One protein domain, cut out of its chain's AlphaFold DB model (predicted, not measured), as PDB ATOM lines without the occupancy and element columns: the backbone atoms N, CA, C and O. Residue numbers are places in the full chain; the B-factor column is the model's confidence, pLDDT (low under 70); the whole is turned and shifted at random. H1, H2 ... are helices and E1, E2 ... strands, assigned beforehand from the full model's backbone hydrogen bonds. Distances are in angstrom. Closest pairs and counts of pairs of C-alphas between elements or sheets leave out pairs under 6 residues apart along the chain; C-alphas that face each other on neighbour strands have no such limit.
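Overview. This is residues 277 to 402 of the 402 residues of the protein "Hydantoinase_B domain-containing protein" of Deltaproteobacteria bacterium (UniProt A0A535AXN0). With little regular structure, the model is two small antiparallel sheets, E1-E2-E3-E4 and E5-E6-E7, one after the other along its length; a long tail, residues 380 to 402, folds back from E7, and residues 350 to 355 stick out beyond H2. The printed part has 126 residues, order H1 E1 E2 E3 E4 E5 H2 E6 E7, mixed, under half in named elements; it is loose, radius of gyration of the C-alphas 17.6 A, spans 59 by 39 by 25 A.

Along the chain. H1, residues 287 to 291, begins at C-alpha (21.816, -16.711, 3.046). E1 is 296 to 299, E2 305 to 309, E3 314 to 318, E4 324 to 327, E5 337 to 342, H2 343 to 347, E6 359 to 365 and E7 372 to 379, 20.5 A long, ending at C-alpha (12.186, -21.623, 38.048).

Arrangement. E1 to E4 form a strongly twisted meander, each strand the antiparallel neighbour of the one before; N 298 and O 307 are 2.8 A apart, N 306 and O 317 3.0 A, N 316 and O 326 2.9 A. H1 is not on it. In E5 E6 E7, N 339 and O 363 are 3.1 A apart, N 362 and O 376 2.8 A; H2 only grazes this sheet. H1 has 0 of 1 O i to N i+4 pairs within hydrogen-bond range but 2 of 2 O i to N i+3; H2 has every O i to N i+4 pair.

Size, cuts and confidence. The farthest C-alphas, Gly 354 and Met 402, are 59.1 A apart. The printed part has no cut; H2 to E6 is a long link. Residues 286 to 293 and 397 to 402 have pLDDT under 70.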
ATOM      1  N   PRO A 277      17.402 -24.196  18.777       97.25
ATOM      2  CA  PRO A 277      17.118 -22.768  18.867       97.25
ATOM      3  C   PRO A 277      15.672 -22.517  19.305       97.25
ATOM      4  O   PRO A 277      14.767 -23.269  18.941       97.25
ATOM      5  N   PHE A 278      15.439 -21.440  20.062       96.31
ATOM      6  CA  PHE A 278      14.087 -21.065  20.496       96.31
ATOM      7  C   PHE A 278      13.195 -20.668  19.309       96.31
ATOM      8  O   PHE A 278      12.030 -21.045  19.266       96.31
ATOM      9  N   SER A 279      13.744 -19.948  18.329       95.56
ATOM     10  CA  SER A 279      13.028 -19.490  17.130       95.56
ATOM     11  C   SER A 279      12.766 -20.590  16.093       95.56
ATOM     12  O   SER A 279      12.087 -20.343  15.100       95.56
ATOM     13  N   GLY A 280      13.335 -21.786  16.277       96.06
ATOM     14  CA  GLY A 280      13.345 -22.854  15.275       96.06
ATOM     15  C   GLY A 280      14.456 -22.734  14.222       96.06
ATOM     16  O   GLY A 280      14.721 -23.712  13.528       96.06
ATOM     17  N   THR A 281      15.167 -21.600  14.136       95.25
ATOM     18  CA  THR A 281      16.315 -21.406  13.228       95.25
ATOM     19  C   THR A 281      17.546 -20.882  13.971       95.25
ATOM     20  O   THR A 281      17.446 -20.227  15.002       95.25
ATOM     21  N   THR A 282      18.743 -21.146  13.445       95.81
ATOM     22  CA  THR A 282      20.007 -20.675  14.048       95.81
ATOM     23  C   THR A 282      20.424 -19.276  13.586       95.81
ATOM     24  O   THR A 282      21.446 -18.753  14.033       95.81
ATOM     25  N   SER A 283      19.639 -18.672  12.689       94.75
ATOM     26  CA  SER A 283      19.816 -17.315  12.176       94.75
ATOM     27  C   SER A 283      18.477 -16.751  11.673       94.75
ATOM     28  O   SER A 283      17.682 -17.498  11.094       94.75
ATOM     29  N   SER A 284      18.221 -15.450  11.857       92.69
ATOM     30  CA  SER A 284      17.179 -14.707  11.111       92.69
ATOM     31  C   SER A 284      17.698 -14.002   9.866       92.69
ATOM     32  O   SER A 284      16.924 -13.437   9.093       92.69
ATOM     33  N   LEU A 285      19.009 -14.005   9.668       87.00
ATOM     34  CA  LEU A 285      19.646 -13.416   8.505       87.00
ATOM     35  C   LEU A 285      19.595 -14.433   7.367       87.00
ATOM     36  O   LEU A 285      19.957 -15.594   7.555       87.00
ATOM     37  N   SER A 286      19.122 -13.996   6.201       65.19
ATOM     38  CA  SER A 286      19.065 -14.819   4.993       65.19
ATOM     39  C   SER A 286      20.466 -15.195   4.498       65.19
ATOM     40  O   SER A 286      21.436 -14.473   4.746       65.19
ATOM     41  N   ASP A 287      20.570 -16.271   3.707       58.78
ATOM     42  CA  ASP A 287      21.816 -16.711   3.046       58.78
ATOM     43  C   ASP A 287      22.506 -15.592   2.238       58.78
ATOM     44  O   ASP A 287      23.707 -15.626   1.964       58.78
ATOM     45  N   THR A 288      21.751 -14.558   1.866       54.06
ATOM     46  CA  THR A 288      22.212 -13.370   1.146       54.06
ATOM     47  C   THR A 288      23.254 -12.557   1.924       54.06
ATOM     48  O   THR A 288      24.116 -11.929   1.309       54.06
ATOM     49  N   VAL A 289      23.227 -12.589   3.262       59.78
ATOM     50  CA  VAL A 289      24.175 -11.886   4.150       59.78
ATOM     51  C   VAL A 289      25.568 -12.537   4.108       59.78
ATOM     52  O   VAL A 289      26.579 -11.834   4.156       59.78
ATOM     53  N   GLY A 290      25.629 -13.856   3.888       53.53
ATOM     54  CA  GLY A 290      26.870 -14.624   3.727       53.53
ATOM     55  C   GLY A 290      27.623 -14.383   2.410       53.53
ATOM     56  O   GLY A 290      28.754 -14.838   2.270       53.53
ATOM     57  N   ARG A 291      27.037 -13.656   1.443       53.06
ATOM     58  CA  ARG A 291      27.675 -13.338   0.146       53.06
ATOM     59  C   ARG A 291      28.498 -12.044   0.147       53.06
ATOM     60  O   ARG A 291      29.226 -11.795  -0.809       53.06
ATOM     61  N   SER A 292      28.376 -11.203   1.177       62.19
ATOM     62  CA  SER A 292      29.189  -9.989   1.316       62.19
ATOM     63  C   SER A 292      30.547 -10.343   1.921       62.19
ATOM     64  O   SER A 292      30.611 -10.931   2.998       62.19
ATOM     65  N   THR A 293      31.633 -10.004   1.226       65.38
ATOM     66  CA  THR A 293      32.990 -10.473   1.547       65.38
ATOM     67  C   THR A 293      33.705  -9.667   2.633       65.38
ATOM     68  O   THR A 293      34.753 -10.103   3.102       65.38
ATOM     69  N   THR A 294      33.162  -8.528   3.080       84.50
ATOM     70  CA  THR A 294      33.822  -7.666   4.077       84.50
ATOM     71  C   THR A 294      32.861  -7.213   5.172       84.50
ATOM     72  O   THR A 294      31.984  -6.382   4.936       84.50
ATOM     73  N   TRP A 295      33.065  -7.750   6.379       90.12
ATOM     74  CA  TRP A 295      32.339  -7.393   7.599       90.12
ATOM     75  C   TRP A 295      33.293  -6.827   8.648       90.12
ATOM     76  O   TRP A 295      34.136  -7.558   9.181       90.12
ATOM     77  N   GLU A 296      33.114  -5.560   8.996       92.88
ATOM     78  CA  GLU A 296      33.882  -4.871  10.030       92.88
ATOM     79  C   GLU A 296      33.208  -5.021  11.397       92.88
ATOM     80  O   GLU A 296      31.986  -4.957  11.502       92.88
ATOM     81  N   GLN A 297      33.991  -5.237  12.456       94.25
ATOM     82  CA  GLN A 297      33.462  -5.263  13.818       94.25
ATOM     83  C   GLN A 297      33.258  -3.837  14.333       94.25
ATOM     84  O   GLN A 297      34.218  -3.085  14.434       94.25
ATOM     85  N   VAL A 298      32.032  -3.509  14.736       93.62
ATOM     86  CA  VAL A 298      31.662  -2.184  15.254       93.62
ATOM     87  C   VAL A 298      31.743  -2.141  16.779       93.62
ATOM     88  O   VAL A 298      32.261  -1.189  17.349       93.62
ATOM     89  N   LEU A 299      31.228  -3.175  17.458       93.88
ATOM     90  CA  LEU A 299      31.099  -3.173  18.918       93.88
ATOM     91  C   LEU A 299      31.176  -4.588  19.496       93.88
ATOM     92  O   LEU A 299      30.335  -5.429  19.187       93.88
ATOM     93  N   LYS A 300      32.139  -4.846  20.388       94.44
ATOM     94  CA  LYS A 300      32.206  -6.087  21.178       94.44
ATOM     95  C   LYS A 300      31.453  -5.894  22.501       94.44
ATOM     96  O   LYS A 300      32.032  -5.446  23.481       94.44
ATOM     97  N   PHE A 301      30.166  -6.239  22.529       94.50
ATOM     98  CA  PHE A 301      29.298  -6.081  23.712       94.50
ATOM     99  C   PHE A 301      29.303  -7.299  24.658       94.50
ATOM    100  O   PHE A 301      28.697  -7.287  25.728       94.50
ATOM    101  N   HIS A 302      29.975  -8.374  24.254       95.75
ATOM    102  CA  HIS A 302      30.008  -9.664  24.936       95.75
ATOM    103  C   HIS A 302      31.392 -10.300  24.757       95.75
ATOM    104  O   HIS A 302      32.074  -9.997  23.778       95.75
ATOM    105  N   GLU A 303      31.826 -11.218  25.628       96.19
ATOM    106  CA  GLU A 303      33.129 -11.893  25.448       96.19
ATOM    107  C   GLU A 303      33.216 -12.619  24.092       96.19
ATOM    108  O   GLU A 303      34.215 -12.527  23.379       96.19
ATOM    109  N   TYR A 304      32.124 -13.279  23.707       97.81
ATOM    110  CA  TYR A 304      32.035 -14.094  22.489       97.81
ATOM    111  C   TYR A 304      31.184 -13.522  21.346       97.81
ATOM    112  O   TYR A 304      31.089 -14.165  20.298       97.81
ATOM    113  N   LEU A 305      30.556 -12.354  21.517       97.62
ATOM    114  CA  LEU A 305      29.678 -11.756  20.504       97.62
ATOM    115  C   LEU A 305      30.074 -10.310  20.224       97.62
ATOM    116  O   LEU A 305      30.500  -9.573  21.114       97.62
ATOM    117  N   ALA A 306      29.892  -9.910  18.973       96.50
ATOM    118  CA  ALA A 306      30.061  -8.536  18.549       96.50
ATOM    119  C   ALA A 306      29.024  -8.160  17.493       96.50
ATOM    120  O   ALA A 306      28.513  -9.016  16.770       96.50
ATOM    121  N   ILE A 307      28.752  -6.865  17.386       95.50
ATOM    122  CA  ILE A 307      28.055  -6.278  16.249       95.50
ATOM    123  C   ILE A 307      29.072  -6.072  15.132       95.50
ATOM    124  O   ILE A 307      30.150  -5.517  15.359       95.50
ATOM    125  N   ALA A 308      28.721  -6.513  13.930       94.12
ATOM    126  CA  ALA A 308      29.489  -6.290  12.719       94.12
ATOM    127  C   ALA A 308      28.634  -5.625  11.638       94.12
ATOM    128  O   ALA A 308      27.427  -5.856  11.584       94.12
ATOM    129  N   THR A 309      29.267  -4.838  10.769       92.25
ATOM    130  CA  THR A 309      28.630  -4.126   9.656       92.25
ATOM    131  C   THR A 309      29.288  -4.459   8.325       92.25
ATOM    132  O   THR A 309      30.500  -4.650   8.250       92.25
ATOM    133  N   ASN A 310      28.494  -4.489   7.258       90.12
ATOM    134  CA  ASN A 310      28.976  -4.479   5.871       90.12
ATOM    135  C   ASN A 310      28.659  -3.149   5.152       90.12
ATOM    136  O   ASN A 310      28.609  -3.092   3.923       90.12
ATOM    137  N   GLY A 311      28.339  -2.099   5.917       86.81
ATOM    138  CA  GLY A 311      27.899  -0.793   5.422       86.81
ATOM    139  C   GLY A 311      26.401  -0.695   5.100       86.81
ATOM    140  O   GLY A 311      25.881   0.412   5.010       86.81
ATOM    141  N   LYS A 312      25.685  -1.822   4.959       86.19
ATOM    142  CA  LYS A 312      24.225  -1.855   4.717       86.19
ATOM    143  C   LYS A 312      23.433  -2.501   5.848       86.19
ATOM    144  O   LYS A 312      22.273  -2.164   6.065       86.19
ATOM    145  N   THR A 313      24.029  -3.467   6.531       88.56
ATOM    146  CA  THR A 313      23.383  -4.268   7.566       88.56
ATOM    147  C   THR A 313      24.318  -4.395   8.749       88.56
ATOM    148  O   THR A 313      25.509  -4.637   8.573       88.56
ATOM    149  N   GLU A 314      23.756  -4.278   9.949       91.94
ATOM    150  CA  GLU A 314      24.454  -4.531  11.203       91.94
ATOM    151  C   GLU A 314      23.868  -5.764  11.885       91.94
ATOM    152  O   GLU A 314      22.658  -5.853  12.120       91.94
ATOM    153  N   ALA A 315      24.737  -6.712  12.211       93.44
ATOM    154  CA  ALA A 315      24.355  -8.031  12.684       93.44
ATOM    155  C   ALA A 315      25.185  -8.467  13.890       93.44
ATOM    156  O   ALA A 315      26.366  -8.135  14.000       93.44
ATOM    157  N   ILE A 316      24.570  -9.254  14.772       95.38
ATOM    158  CA  ILE A 316      25.261  -9.921  15.874       95.38
ATOM    159  C   ILE A 316      25.939 -11.174  15.325       95.38
ATOM    160  O   ILE A 316      25.275 -12.060  14.776       95.38
ATOM    161  N   ARG A 317      27.258 -11.266  15.505       95.12
ATOM    162  CA  ARG A 317      28.064 -12.427  15.120       95.12
ATOM    163  C   ARG A 317      28.880 -12.976  16.278       95.12
ATOM    164  O   ARG A 317      29.297 -12.240  17.174       95.12
ATOM    165  N   CYS A 318      29.172 -14.269  16.218       97.12
ATOM    166  CA  CYS A 318      30.173 -14.889  17.071       97.12
ATOM    167  C   CYS A 318      31.567 -14.396  16.676       97.12
ATOM    168  O   CYS A 318      31.962 -14.520  15.518       97.12
ATOM    169  N   VAL A 319      32.343 -13.893  17.638       96.44
ATOM    170  CA  VAL A 319      33.725 -13.443  17.378       96.44
ATOM    171  C   VAL A 319      34.695 -14.607  17.170       96.44
ATOM    172  O   VAL A 319      35.782 -14.394  16.648       96.44
ATOM    173  N   ARG A 320      34.317 -15.832  17.569       95.69
ATOM    174  CA  ARG A 320      35.165 -17.024  17.421       95.69
ATOM    175  C   ARG A 320      35.064 -17.665  16.046       95.69
ATOM    176  O   ARG A 320      36.078 -17.859  15.393       95.69
ATOM    177  N   CYS A 321      33.852 -18.026  15.629       95.75
ATOM    178  CA  CYS A 321      33.630 -18.760  14.379       95.75
ATOM    179  C   CYS A 321      32.947 -17.941  13.281       95.75
ATOM    180  O   CYS A 321      32.746 -18.452  12.186       95.75
ATOM    181  N   GLY A 322      32.547 -16.699  13.564       94.06
ATOM    182  CA  GLY A 322      31.880 -15.835  12.589       94.06
ATOM    183  C   GLY A 322      30.395 -16.128  12.358       94.06
ATOM    184  O   GLY A 322      29.787 -15.436  11.548       94.06
ATOM    185  N   HIS A 323      29.786 -17.096  13.062       95.12
ATOM    186  CA  HIS A 323      28.350 -17.399  12.934       95.12
ATOM    187  C   HIS A 323      27.490 -16.157  13.184       95.12
ATOM    188  O   HIS A 323      27.628 -15.516  14.228       95.12
ATOM    189  N   PHE A 324      26.589 -15.846  12.257       95.19
ATOM    190  CA  PHE A 324      25.648 -14.734  12.362       95.19
ATOM    191  C   PHE A 324      24.321 -15.199  12.971       95.19
ATOM    192  O   PHE A 324      23.767 -16.208  12.548       95.19
ATOM    193  N   PHE A 325      23.809 -14.456  13.955       95.44
ATOM    194  CA  PHE A 325      22.571 -14.797  14.664       95.44
ATOM    195  C   PHE A 325      21.377 -14.000  14.134       95.44
ATOM    196  O   PHE A 325      20.379 -14.560  13.696       95.44
ATOM    197  N   CYS A 326      21.458 -12.675  14.195       94.44
ATOM    198  CA  CYS A 326      20.329 -11.791  13.919       94.44
ATOM    199  C   CYS A 326      20.802 -10.354  13.696       94.44
ATOM    200  O   CYS A 326      22.002 -10.065  13.784       94.44
ATOM    201  N   GLN A 327      19.874  -9.439  13.411       92.69
ATOM    202  CA  GLN A 327      20.202  -8.015  13.348       92.69
ATOM    203  C   GLN A 327      20.573  -7.481  14.739       92.69
ATOM    204  O   GLN A 327      20.207  -8.059  15.762       92.69
ATOM    205  N   LYS A 328      21.290  -6.351  14.788       92.00
ATOM    206  CA  LYS A 328      21.814  -5.763  16.039       92.00
ATOM    207  C   LYS A 328      20.780  -5.436  17.129       92.00
ATOM    208  O   LYS A 328      21.164  -5.243  18.275       92.00
ATOM    209  N   HIS A 329      19.503  -5.311  16.766       91.38
ATOM    210  CA  HIS A 329      18.412  -4.940  17.674       91.38
ATOM    211  C   HIS A 329      17.557  -6.133  18.120       91.38
ATOM    212  O   HIS A 329      16.625  -5.947  18.900       91.38
ATOM    213  N   ASP A 330      17.843  -7.327  17.601       93.44
ATOM    214  CA  ASP A 330      17.132  -8.557  17.934       93.44
ATOM    215  C   ASP A 330      17.867  -9.334  19.033       93.44
ATOM    216  O   ASP A 330      19.085  -9.225  19.204       93.44
ATOM    217  N   ASN A 331      17.132 -10.197  19.736       95.50
ATOM    218  CA  ASN A 331      17.707 -11.036  20.778       95.50
ATOM    219  C   ASN A 331      18.426 -12.260  20.181       95.50
ATOM    220  O   ASN A 331      17.785 -13.228  19.761       95.50
ATOM    221  N   TYR A 332      19.763 -12.264  20.223       96.38
ATOM    222  CA  TYR A 332      20.584 -13.379  19.728       96.38
ATOM    223  C   TYR A 332      20.243 -14.727  20.383       96.38
ATOM    224  O   TYR A 332      20.406 -15.770  19.745       96.38
ATOM    225  N   LYS A 333      19.744 -14.732  21.629       97.38
ATOM    226  CA  LYS A 333      19.379 -15.964  22.344       97.38
ATOM    227  C   LYS A 333      18.219 -16.711  21.693       97.38
ATOM    228  O   LYS A 333      18.105 -17.918  21.886       97.38
ATOM    229  N   LEU A 334      17.388 -16.028  20.901       97.25
ATOM    230  CA  LEU A 334      16.331 -16.678  20.124       97.25
ATOM    231  C   LEU A 334      16.912 -17.642  19.076       97.25
ATOM    232  O   LEU A 334      16.282 -18.650  18.767       97.25
ATOM    233  N   TYR A 335      18.120 -17.356  18.581       97.44
ATOM    234  CA  TYR A 335      18.809 -18.086  17.508       97.44
ATOM    235  C   TYR A 335      19.997 -18.923  18.006       97.44
ATOM    236  O   TYR A 335      20.531 -19.758  17.276       97.44
ATOM    237  N   ALA A 336      20.434 -18.712  19.249       98.06
ATOM    238  CA  ALA A 336      21.398 -19.582  19.905       98.06
ATOM    239  C   ALA A 336      20.780 -20.959  20.176       98.06
ATOM    240  O   ALA A 336      19.587 -21.077  20.455       98.06
ATOM    241  N   LEU A 337      21.602 -22.006  20.126       98.25
ATOM    242  CA  LEU A 337      21.181 -23.330  20.563       98.25
ATOM    243  C   LEU A 337      20.953 -23.300  22.072       98.25
ATOM    244  O   LEU A 337      21.833 -22.835  22.794       98.25
ATOM    245  N   ARG A 338      19.813 -23.794  22.555       96.75
ATOM    246  CA  ARG A 338      19.518 -23.837  23.989       96.75
ATOM    247  C   ARG A 338      19.251 -25.254  24.481       96.75
ATOM    248  O   ARG A 338      18.590 -26.025  23.780       96.75
ATOM    249  N   ARG A 339      19.688 -25.549  25.705       95.75
ATOM    250  CA  ARG A 339      19.281 -26.736  26.470       95.75
ATOM    251  C   ARG A 339      19.045 -26.391  27.934       95.75
ATOM    252  O   ARG A 339      19.609 -25.427  28.450       95.75
ATOM    253  N   GLU A 340      18.212 -27.190  28.581       94.19
ATOM    254  CA  GLU A 340      17.900 -27.073  30.003       94.19
ATOM    255  C   GLU A 340      18.786 -28.039  30.800       94.19
ATOM    256  O   GLU A 340      19.079 -29.144  30.344       94.19
ATOM    257  N   ARG A 341      19.243 -27.611  31.976       91.62
ATOM    258  CA  ARG A 341      19.991 -28.432  32.934       91.62
ATOM    259  C   ARG A 341      19.286 -28.366  34.275       91.62
ATOM    260  O   ARG A 341      19.176 -27.278  34.840       91.62
ATOM    261  N   ASP A 342      18.833 -29.508  34.778       89.12
ATOM    262  CA  ASP A 342      18.248 -29.588  36.112       89.12
ATOM    263  C   ASP A 342      19.341 -29.380  37.171       89.12
ATOM    264  O   ASP A 342      20.463 -29.885  37.048       89.12
ATOM    265  N   LEU A 343      19.037 -28.611  38.218       87.44
ATOM    266  CA  LEU A 343      19.987 -28.402  39.306       87.44
ATOM    267  C   LEU A 343      20.243 -29.696  40.093       87.44
ATOM    268  O   LEU A 343      21.335 -29.853  40.638       87.44
ATOM    269  N   PHE A 344      19.300 -30.642  40.107       87.56
ATOM    270  CA  PHE A 344      19.495 -31.991  40.625       87.56
ATOM    271  C   PHE A 344      20.598 -32.729  39.869       87.56
ATOM    272  O   PHE A 344      21.481 -33.287  40.511       87.56
ATOM    273  N   ASP A 345      20.624 -32.669  38.536       86.69
ATOM    274  CA  ASP A 345      21.661 -33.338  37.736       86.69
ATOM    275  C   ASP A 345      23.054 -32.760  38.005       86.69
ATOM    276  O   ASP A 345      24.064 -33.454  37.901       86.69
ATOM    277  N   LEU A 346      23.120 -31.479  38.374       83.50
ATOM    278  CA  LEU A 346      24.364 -30.786  38.696       83.50
ATOM    279  C   LEU A 346      24.799 -31.037  40.148       83.50
ATOM    280  O   LEU A 346      25.969 -31.329  40.411       83.50
ATOM    281  N   ALA A 347      23.871 -30.956  41.101       83.00
ATOM    282  CA  ALA A 347      24.141 -31.127  42.528       83.00
ATOM    283  C   ALA A 347      24.262 -32.601  42.951       83.00
ATOM    284  O   ALA A 347      24.990 -32.905  43.892       83.00
ATOM    285  N   GLN A 348      23.562 -33.494  42.252       85.81
ATOM    286  CA  GLN A 348      23.465 -34.947  42.453       85.81
ATOM    287  C   GLN A 348      23.115 -35.395  43.855       85.81
ATOM    288  O   GLN A 348      23.617 -36.378  44.393       85.81
ATOM    289  N   ARG A 349      22.194 -34.636  44.432       84.12
ATOM    290  CA  ARG A 349      21.541 -34.911  45.699       84.12
ATOM    291  C   ARG A 349      20.294 -34.050  45.790       84.12
ATOM    292  O   ARG A 349      20.217 -33.005  45.150       84.12
ATOM    293  N   LEU A 350      19.337 -34.473  46.601       84.88
ATOM    294  CA  LEU A 350      18.194 -33.637  46.957       84.88
ATOM    295  C   LEU A 350      18.631 -32.548  47.944       84.88
ATOM    296  O   LEU A 350      19.724 -32.606  48.527       84.88
ATOM    297  N   VAL A 351      17.768 -31.553  48.162       83.44
ATOM    298  CA  VAL A 351      17.966 -30.701  49.338       83.44
ATOM    299  C   VAL A 351      17.762 -31.534  50.609       83.44
ATOM    300  O   VAL A 351      17.031 -32.521  50.562       83.44
ATOM    301  N   PRO A 352      18.382 -31.170  51.746       81.56
ATOM    302  CA  PRO A 352      18.329 -31.994  52.958       81.56
ATOM    303  C   PRO A 352      16.911 -32.360  53.424       81.56
ATOM    304  O   PRO A 352      16.689 -33.445  53.942       81.56
ATOM    305  N   SER A 353      15.913 -31.506  53.180       78.00
ATOM    306  CA  SER A 353      14.497 -31.791  53.453       78.00
ATOM    307  C   SER A 353      13.864 -32.886  52.576       78.00
ATOM    308  O   SER A 353      12.704 -33.228  52.790       78.00
ATOM    309  N   GLY A 354      14.585 -33.434  51.594       82.31
ATOM    310  CA  GLY A 354      14.110 -34.473  50.672       82.31
ATOM    311  C   GLY A 354      13.351 -33.944  49.451       82.31
ATOM    312  O   GLY A 354      12.895 -34.726  48.622       82.31
ATOM    313  N   GLU A 355      13.210 -32.628  49.310       85.19
ATOM    314  CA  GLU A 355      12.522 -32.014  48.174       85.19
ATOM    315  C   GLU A 355      13.449 -31.885  46.945       85.19
ATOM    316  O   GLU A 355      14.663 -31.698  47.072       85.19
ATOM    317  N   SER A 356      12.882 -31.927  45.736       85.56
ATOM    318  CA  SER A 356      13.622 -31.643  44.493       85.56
ATOM    319  C   SER A 356      13.918 -30.150  44.332       85.56
ATOM    320  O   SER A 356      13.277 -29.307  44.964       85.56
ATOM    321  N   TYR A 357      14.849 -29.779  43.456       87.88
ATOM    322  CA  TYR A 357      15.051 -28.373  43.098       87.88
ATOM    323  C   TYR A 357      13.823 -27.800  42.367       87.88
ATOM    324  O   TYR A 357      13.014 -28.539  41.817       87.88
ATOM    325  N   LEU A 358      13.643 -26.478  42.435       87.44
ATOM    326  CA  LEU A 358      12.529 -25.752  41.803       87.44
ATOM    327  C   LEU A 358      12.916 -25.144  40.449       87.44
ATOM    328  O   LEU A 358      12.159 -24.352  39.893       87.44
ATOM    329  N   GLY A 359      14.110 -25.445  39.950       88.12
ATOM    330  CA  GLY A 359      14.624 -24.874  38.719       88.12
ATOM    331  C   GLY A 359      16.058 -25.298  38.438       88.12
ATOM    332  O   GLY A 359      16.632 -26.129  39.142       88.12
ATOM    333  N   GLY A 360      16.643 -24.686  37.417       91.06
ATOM    334  CA  GLY A 360      17.964 -25.041  36.919       91.06
ATOM    335  C   GLY A 360      18.515 -23.979  35.981       91.06
ATOM    336  O   GLY A 360      18.235 -22.790  36.151       91.06
ATOM    337  N   TYR A 361      19.294 -24.409  34.991       92.94
ATOM    338  CA  TYR A 361      19.903 -23.520  34.008       92.94
ATOM    339  C   TYR A 361      19.329 -23.694  32.608       92.94
ATOM    340  O   TYR A 361      19.063 -24.809  32.168       92.94
ATOM    341  N   VAL A 362      19.228 -22.589  31.874       94.88
ATOM    342  CA  VAL A 362      19.153 -22.578  30.414       94.88
ATOM    343  C   VAL A 362      20.528 -22.188  29.881       94.88
ATOM    344  O   VAL A 362      20.996 -21.067  30.082       94.88
ATOM    345  N   GLU A 363      21.190 -23.127  29.213       96.62
ATOM    346  CA  GLU A 363      22.495 -22.920  28.585       96.62
ATOM    347  C   GLU A 363      22.296 -22.508  27.123       96.62
ATOM    348  O   GLU A 363      21.740 -23.274  26.337       96.62
ATOM    349  N   TYR A 364      22.777 -21.322  26.741       98.19
ATOM    350  CA  TYR A 364      22.742 -20.808  25.370       98.19
ATOM    351  C   TYR A 364      24.105 -20.945  24.714       98.19
ATOM    352  O   TYR A 364      25.103 -20.434  25.215       98.19
ATOM    353  N   THR A 365      24.143 -21.575  23.551       98.50
ATOM    354  CA  THR A 365      25.364 -21.996  22.882       98.50
ATOM    355  C   THR A 365      25.403 -21.488  21.440       98.50
ATOM    356  O   THR A 365      24.391 -21.455  20.739       98.50
ATOM    357  N   CYS A 366      26.585 -21.089  20.965       98.50
ATOM    358  CA  CYS A 366      26.793 -20.715  19.571       98.50
ATOM    359  C   CYS A 366      26.587 -21.924  18.635       98.50
ATOM    360  O   CYS A 366      27.322 -22.905  18.775       98.50
ATOM    361  N   PRO A 367      25.698 -21.835  17.626       97.62
ATOM    362  CA  PRO A 367      25.469 -22.916  16.664       97.62
ATOM    363  C   PRO A 367      26.684 -23.257  15.789       97.62
ATOM    364  O   PRO A 367      26.763 -24.351  15.253       97.62
ATOM    365  N   GLY A 368      27.630 -22.331  15.609       96.44
ATOM    366  CA  GLY A 368      28.784 -22.562  14.736       96.44
ATOM    367  C   GLY A 368      29.991 -23.209  15.420       96.44
ATOM    368  O   GLY A 368      30.843 -23.762  14.738       96.44
ATOM    369  N   CYS A 369      30.127 -23.101  16.746       97.62
ATOM    370  CA  CYS A 369      31.329 -23.583  17.450       97.62
ATOM    371  C   CYS A 369      31.082 -24.153  18.849       97.62
ATOM    372  O   CYS A 369      32.036 -24.379  19.593       97.62
ATOM    373  N   ALA A 370      29.820 -24.333  19.238       98.38
ATOM    374  CA  ALA A 370      29.432 -24.880  20.533       98.38
ATOM    375  C   ALA A 370      29.949 -24.097  21.765       98.38
ATOM    376  O   ALA A 370      29.992 -24.621  22.881       98.38
ATOM    377  N   THR A 371      30.339 -22.830  21.580       98.62
ATOM    378  CA  THR A 371      30.708 -21.922  22.677       98.62
ATOM    379  C   THR A 371      29.501 -21.641  23.557       98.62
ATOM    380  O   THR A 371      28.493 -21.172  23.033       98.62
ATOM    381  N   LEU A 372      29.627 -21.831  24.868       98.56
ATOM    382  CA  LEU A 372      28.630 -21.390  25.838       98.56
ATOM    383  C   LEU A 372      28.641 -19.858  25.904       98.56
ATOM    384  O   LEU A 372      29.626 -19.242  26.302       98.56
ATOM    385  N   LEU A 373      27.559 -19.248  25.434       97.94
ATOM    386  CA  LEU A 373      27.381 -17.802  25.349       97.94
ATOM    387  C   LEU A 373      26.769 -17.244  26.626       97.94
ATOM    388  O   LEU A 373      27.162 -16.170  27.062       97.94
ATOM    389  N   GLN A 374      25.801 -17.948  27.206       96.19
ATOM    390  CA  GLN A 374      25.062 -17.464  28.363       96.19
ATOM    391  C   GLN A 374      24.476 -18.627  29.164       96.19
ATOM    392  O   GLN A 374      24.094 -19.644  28.588       96.19
ATOM    393  N   VAL A 375      24.389 -18.450  30.481       95.06
ATOM    394  CA  VAL A 375      23.706 -19.360  31.401       95.06
ATOM    395  C   VAL A 375      22.689 -18.542  32.186       95.06
ATOM    396  O   VAL A 375      23.075 -17.689  32.987       95.06
ATOM    397  N   ASP A 376      21.407 -18.783  31.937       92.75
ATOM    398  CA  ASP A 376      20.312 -18.149  32.675       92.75
ATOM    399  C   ASP A 376      19.712 -19.141  33.670       92.75
ATOM    400  O   ASP A 376      19.711 -20.343  33.425       92.75
ATOM    401  N   SER A 377      19.184 -18.647  34.786       90.06
ATOM    402  CA  SER A 377      18.472 -19.474  35.763       90.06
ATOM    403  C   SER A 377      16.973 -19.453  35.472       90.06
ATOM    404  O   SER A 377      16.414 -18.379  35.254       90.06
ATOM    405  N   PHE A 378      16.310 -20.607  35.529       90.81
ATOM    406  CA  PHE A 378      14.848 -20.706  35.444       90.81
ATOM    407  C   PHE A 378      14.251 -21.243  36.750       90.81
ATOM    408  O   PHE A 378      14.964 -21.789  37.593       90.81
ATOM    409  N   CYS A 379      12.939 -21.091  36.916       90.88
ATOM    410  CA  CYS A 379      12.186 -21.623  38.048       90.88
ATOM    411  C   CYS A 379      10.840 -22.164  37.553       90.88
ATOM    412  O   CYS A 379      10.027 -21.406  37.024       90.88
ATOM    413  N   ASP A 380      10.587 -23.457  37.744       89.25
ATOM    414  CA  ASP A 380       9.398 -24.142  37.221       89.25
ATOM    415  C   ASP A 380       8.090 -23.646  37.855       89.25
ATOM    416  O   ASP A 380       7.017 -23.813  37.281       89.25
ATOM    417  N   ALA A 381       8.163 -22.958  39.002       88.75
ATOM    418  CA  ALA A 381       7.009 -22.281  39.593       88.75
ATOM    419  C   ALA A 381       6.522 -21.070  38.766       88.75
ATOM    420  O   ALA A 381       5.413 -20.583  38.989       88.75
ATOM    421  N   PHE A 382       7.327 -20.578  37.817       88.50
ATOM    422  CA  PHE A 382       7.004 -19.444  36.952       88.50
ATOM    423  C   PHE A 382       7.017 -19.882  35.475       88.50
ATOM    424  O   PHE A 382       8.100 -20.100  34.925       88.50
ATOM    425  N   PRO A 383       5.851 -19.957  34.799       80.38
ATOM    426  CA  PRO A 383       5.724 -20.539  33.455       80.38
ATOM    427  C   PRO A 383       6.643 -19.927  32.389       80.38
ATOM    428  O   PRO A 383       7.171 -20.641  31.541       80.38
ATOM    429  N   ASN A 384       6.884 -18.616  32.461       87.69
ATOM    430  CA  ASN A 384       7.660 -17.883  31.455       87.69
ATOM    431  C   ASN A 384       9.142 -17.732  31.840       87.69
ATOM    432  O   ASN A 384       9.884 -17.025  31.168       87.69
ATOM    433  N   SER A 385       9.607 -18.380  32.917       88.75
ATOM    434  CA  SER A 385      10.996 -18.242  33.390       88.75
ATOM    435  C   SER A 385      12.045 -18.834  32.442       88.75
ATOM    436  O   SER A 385      13.234 -18.589  32.619       88.75
ATOM    437  N   LYS A 386      11.604 -19.609  31.442       90.25
ATOM    438  CA  LYS A 386      12.443 -20.227  30.405       90.25
ATOM    439  C   LYS A 386      12.486 -19.415  29.103       90.25
ATOM    440  O   LYS A 386      13.175 -19.814  28.161       90.25
ATOM    441  N   GLU A 387      11.736 -18.314  29.011       92.69
ATOM    442  CA  GLU A 387      11.775 -17.445  27.835       92.69
ATOM    443  C   GLU A 387      13.122 -16.707  27.743       92.69
ATOM    444  O   GLU A 387      13.617 -16.205  28.754       92.69
ATOM    445  N   PRO A 388      13.742 -16.611  26.550       93.69
ATOM    446  CA  PRO A 388      15.026 -15.937  26.412       93.69
ATOM    447  C   PRO A 388      14.973 -14.444  26.760       93.69
ATOM    448  O   PRO A 388      14.352 -13.648  26.052       93.69
ATOM    449  N   PHE A 389      15.714 -14.045  27.795       89.12
ATOM    450  CA  PHE A 389      15.876 -12.640  28.172       89.12
ATOM    451  C   PHE A 389      16.682 -11.855  27.127       89.12
ATOM    452  O   PHE A 389      17.619 -12.376  26.518       89.12
ATOM    453  N   HIS A 390      16.318 -10.589  26.907       89.56
ATOM    454  CA  HIS A 390      17.007  -9.700  25.970       89.56
ATOM    455  C   HIS A 390      18.060  -8.853  26.704       89.56
ATOM    456  O   HIS A 390      17.824  -7.699  27.046       89.56
ATOM    457  N   ASP A 391      19.225  -9.447  26.973       82.50
ATOM    458  CA  ASP A 391      20.246  -8.862  27.867       82.50
ATOM    459  C   ASP A 391      21.023  -7.676  27.275       82.50
ATOM    460  O   ASP A 391      21.736  -6.975  27.993       82.50
ATOM    461  N   PHE A 392      20.963  -7.491  25.957       83.19
ATOM    462  CA  PHE A 392      21.618  -6.403  25.243       83.19
ATOM    463  C   PHE A 392      20.647  -5.859  24.209       83.19
ATOM    464  O   PHE A 392      20.282  -6.577  23.285       83.19
ATOM    465  N   PHE A 393      20.252  -4.598  24.361       81.38
ATOM    466  CA  PHE A 393      19.355  -3.926  23.435       81.38
ATOM    467  C   PHE A 393      20.026  -2.665  22.907       81.38
ATOM    468  O   PHE A 393      20.329  -1.747  23.669       81.38
ATOM    469  N   GLN A 394      20.223  -2.608  21.593       73.94
ATOM    470  CA  GLN A 394      20.578  -1.373  20.916       73.94
ATOM    471  C   GLN A 394      19.345  -0.869  20.158       73.94
ATOM    472  O   GLN A 394      18.884  -1.555  19.239       73.94
ATOM    473  N   PRO A 395      18.786   0.300  20.519       72.00
ATOM    474  CA  PRO A 395      17.608   0.817  19.843       72.00
ATOM    475  C   PRO A 395      17.888   1.017  18.350       72.00
ATOM    476  O   PRO A 395      18.996   1.383  17.940       72.00
ATOM    477  N   ARG A 396      16.862   0.793  17.521       74.25
ATOM    478  CA  ARG A 396      16.869   1.282  16.136       74.25
ATOM    479  C   ARG A 396      17.077   2.791  16.216       74.25
ATOM    480  O   ARG A 396      16.430   3.422  17.043       74.25
ATOM    481  N   SER A 397      17.989   3.346  15.421       61.16
ATOM    482  CA  SER A 397      18.290   4.778  15.436       61.16
ATOM    483  C   SER A 397      16.998   5.589  15.309       61.16
ATOM    484  O   SER A 397      16.453   5.728  14.214       61.16
ATOM    485  N   SER A 398      16.496   6.117  16.422       46.34
ATOM    486  CA  SER A 398      15.755   7.363  16.405       46.34
ATOM    487  C   SER A 398      16.775   8.448  16.076       46.34
ATOM    488  O   SER A 398      17.936   8.344  16.480       46.34
ATOM    489  N   GLY A 399      16.376   9.462  15.309       48.41
ATOM    490  CA  GLY A 399      17.188  10.665  15.128       48.41
ATOM    491  C   GLY A 399      17.668  11.235  16.475       48.41
ATOM    492  O   GLY A 399      17.216  10.774  17.527       48.41
ATOM    493  N   PRO A 400      18.603  12.200  16.453       39.72
ATOM    494  CA  PRO A 400      19.238  12.706  17.664       39.72
ATOM    495  C   PRO A 400      18.180  13.012  18.727       39.72
ATOM    496  O   PRO A 400      17.198  13.695  18.440       39.72
ATOM    497  N   PHE A 401      18.373  12.457  19.927       42.78
ATOM    498  CA  PHE A 401      17.659  12.897  21.119       42.78
ATOM    499  C   PHE A 401      17.960  14.396  21.270       42.78
ATOM    500  O   PHE A 401      19.082  14.753  21.633       42.78
ATOM    501  N   MET A 402      17.010  15.246  20.871       33.22
ATOM    502  CA  MET A 402      16.991  16.671  21.213       33.22
ATOM    503  C   MET A 402      16.411  16.856  22.603       33.22
ATOM    504  O   MET A 402      15.428  16.144  22.919       33.22
TER     505      MET A 402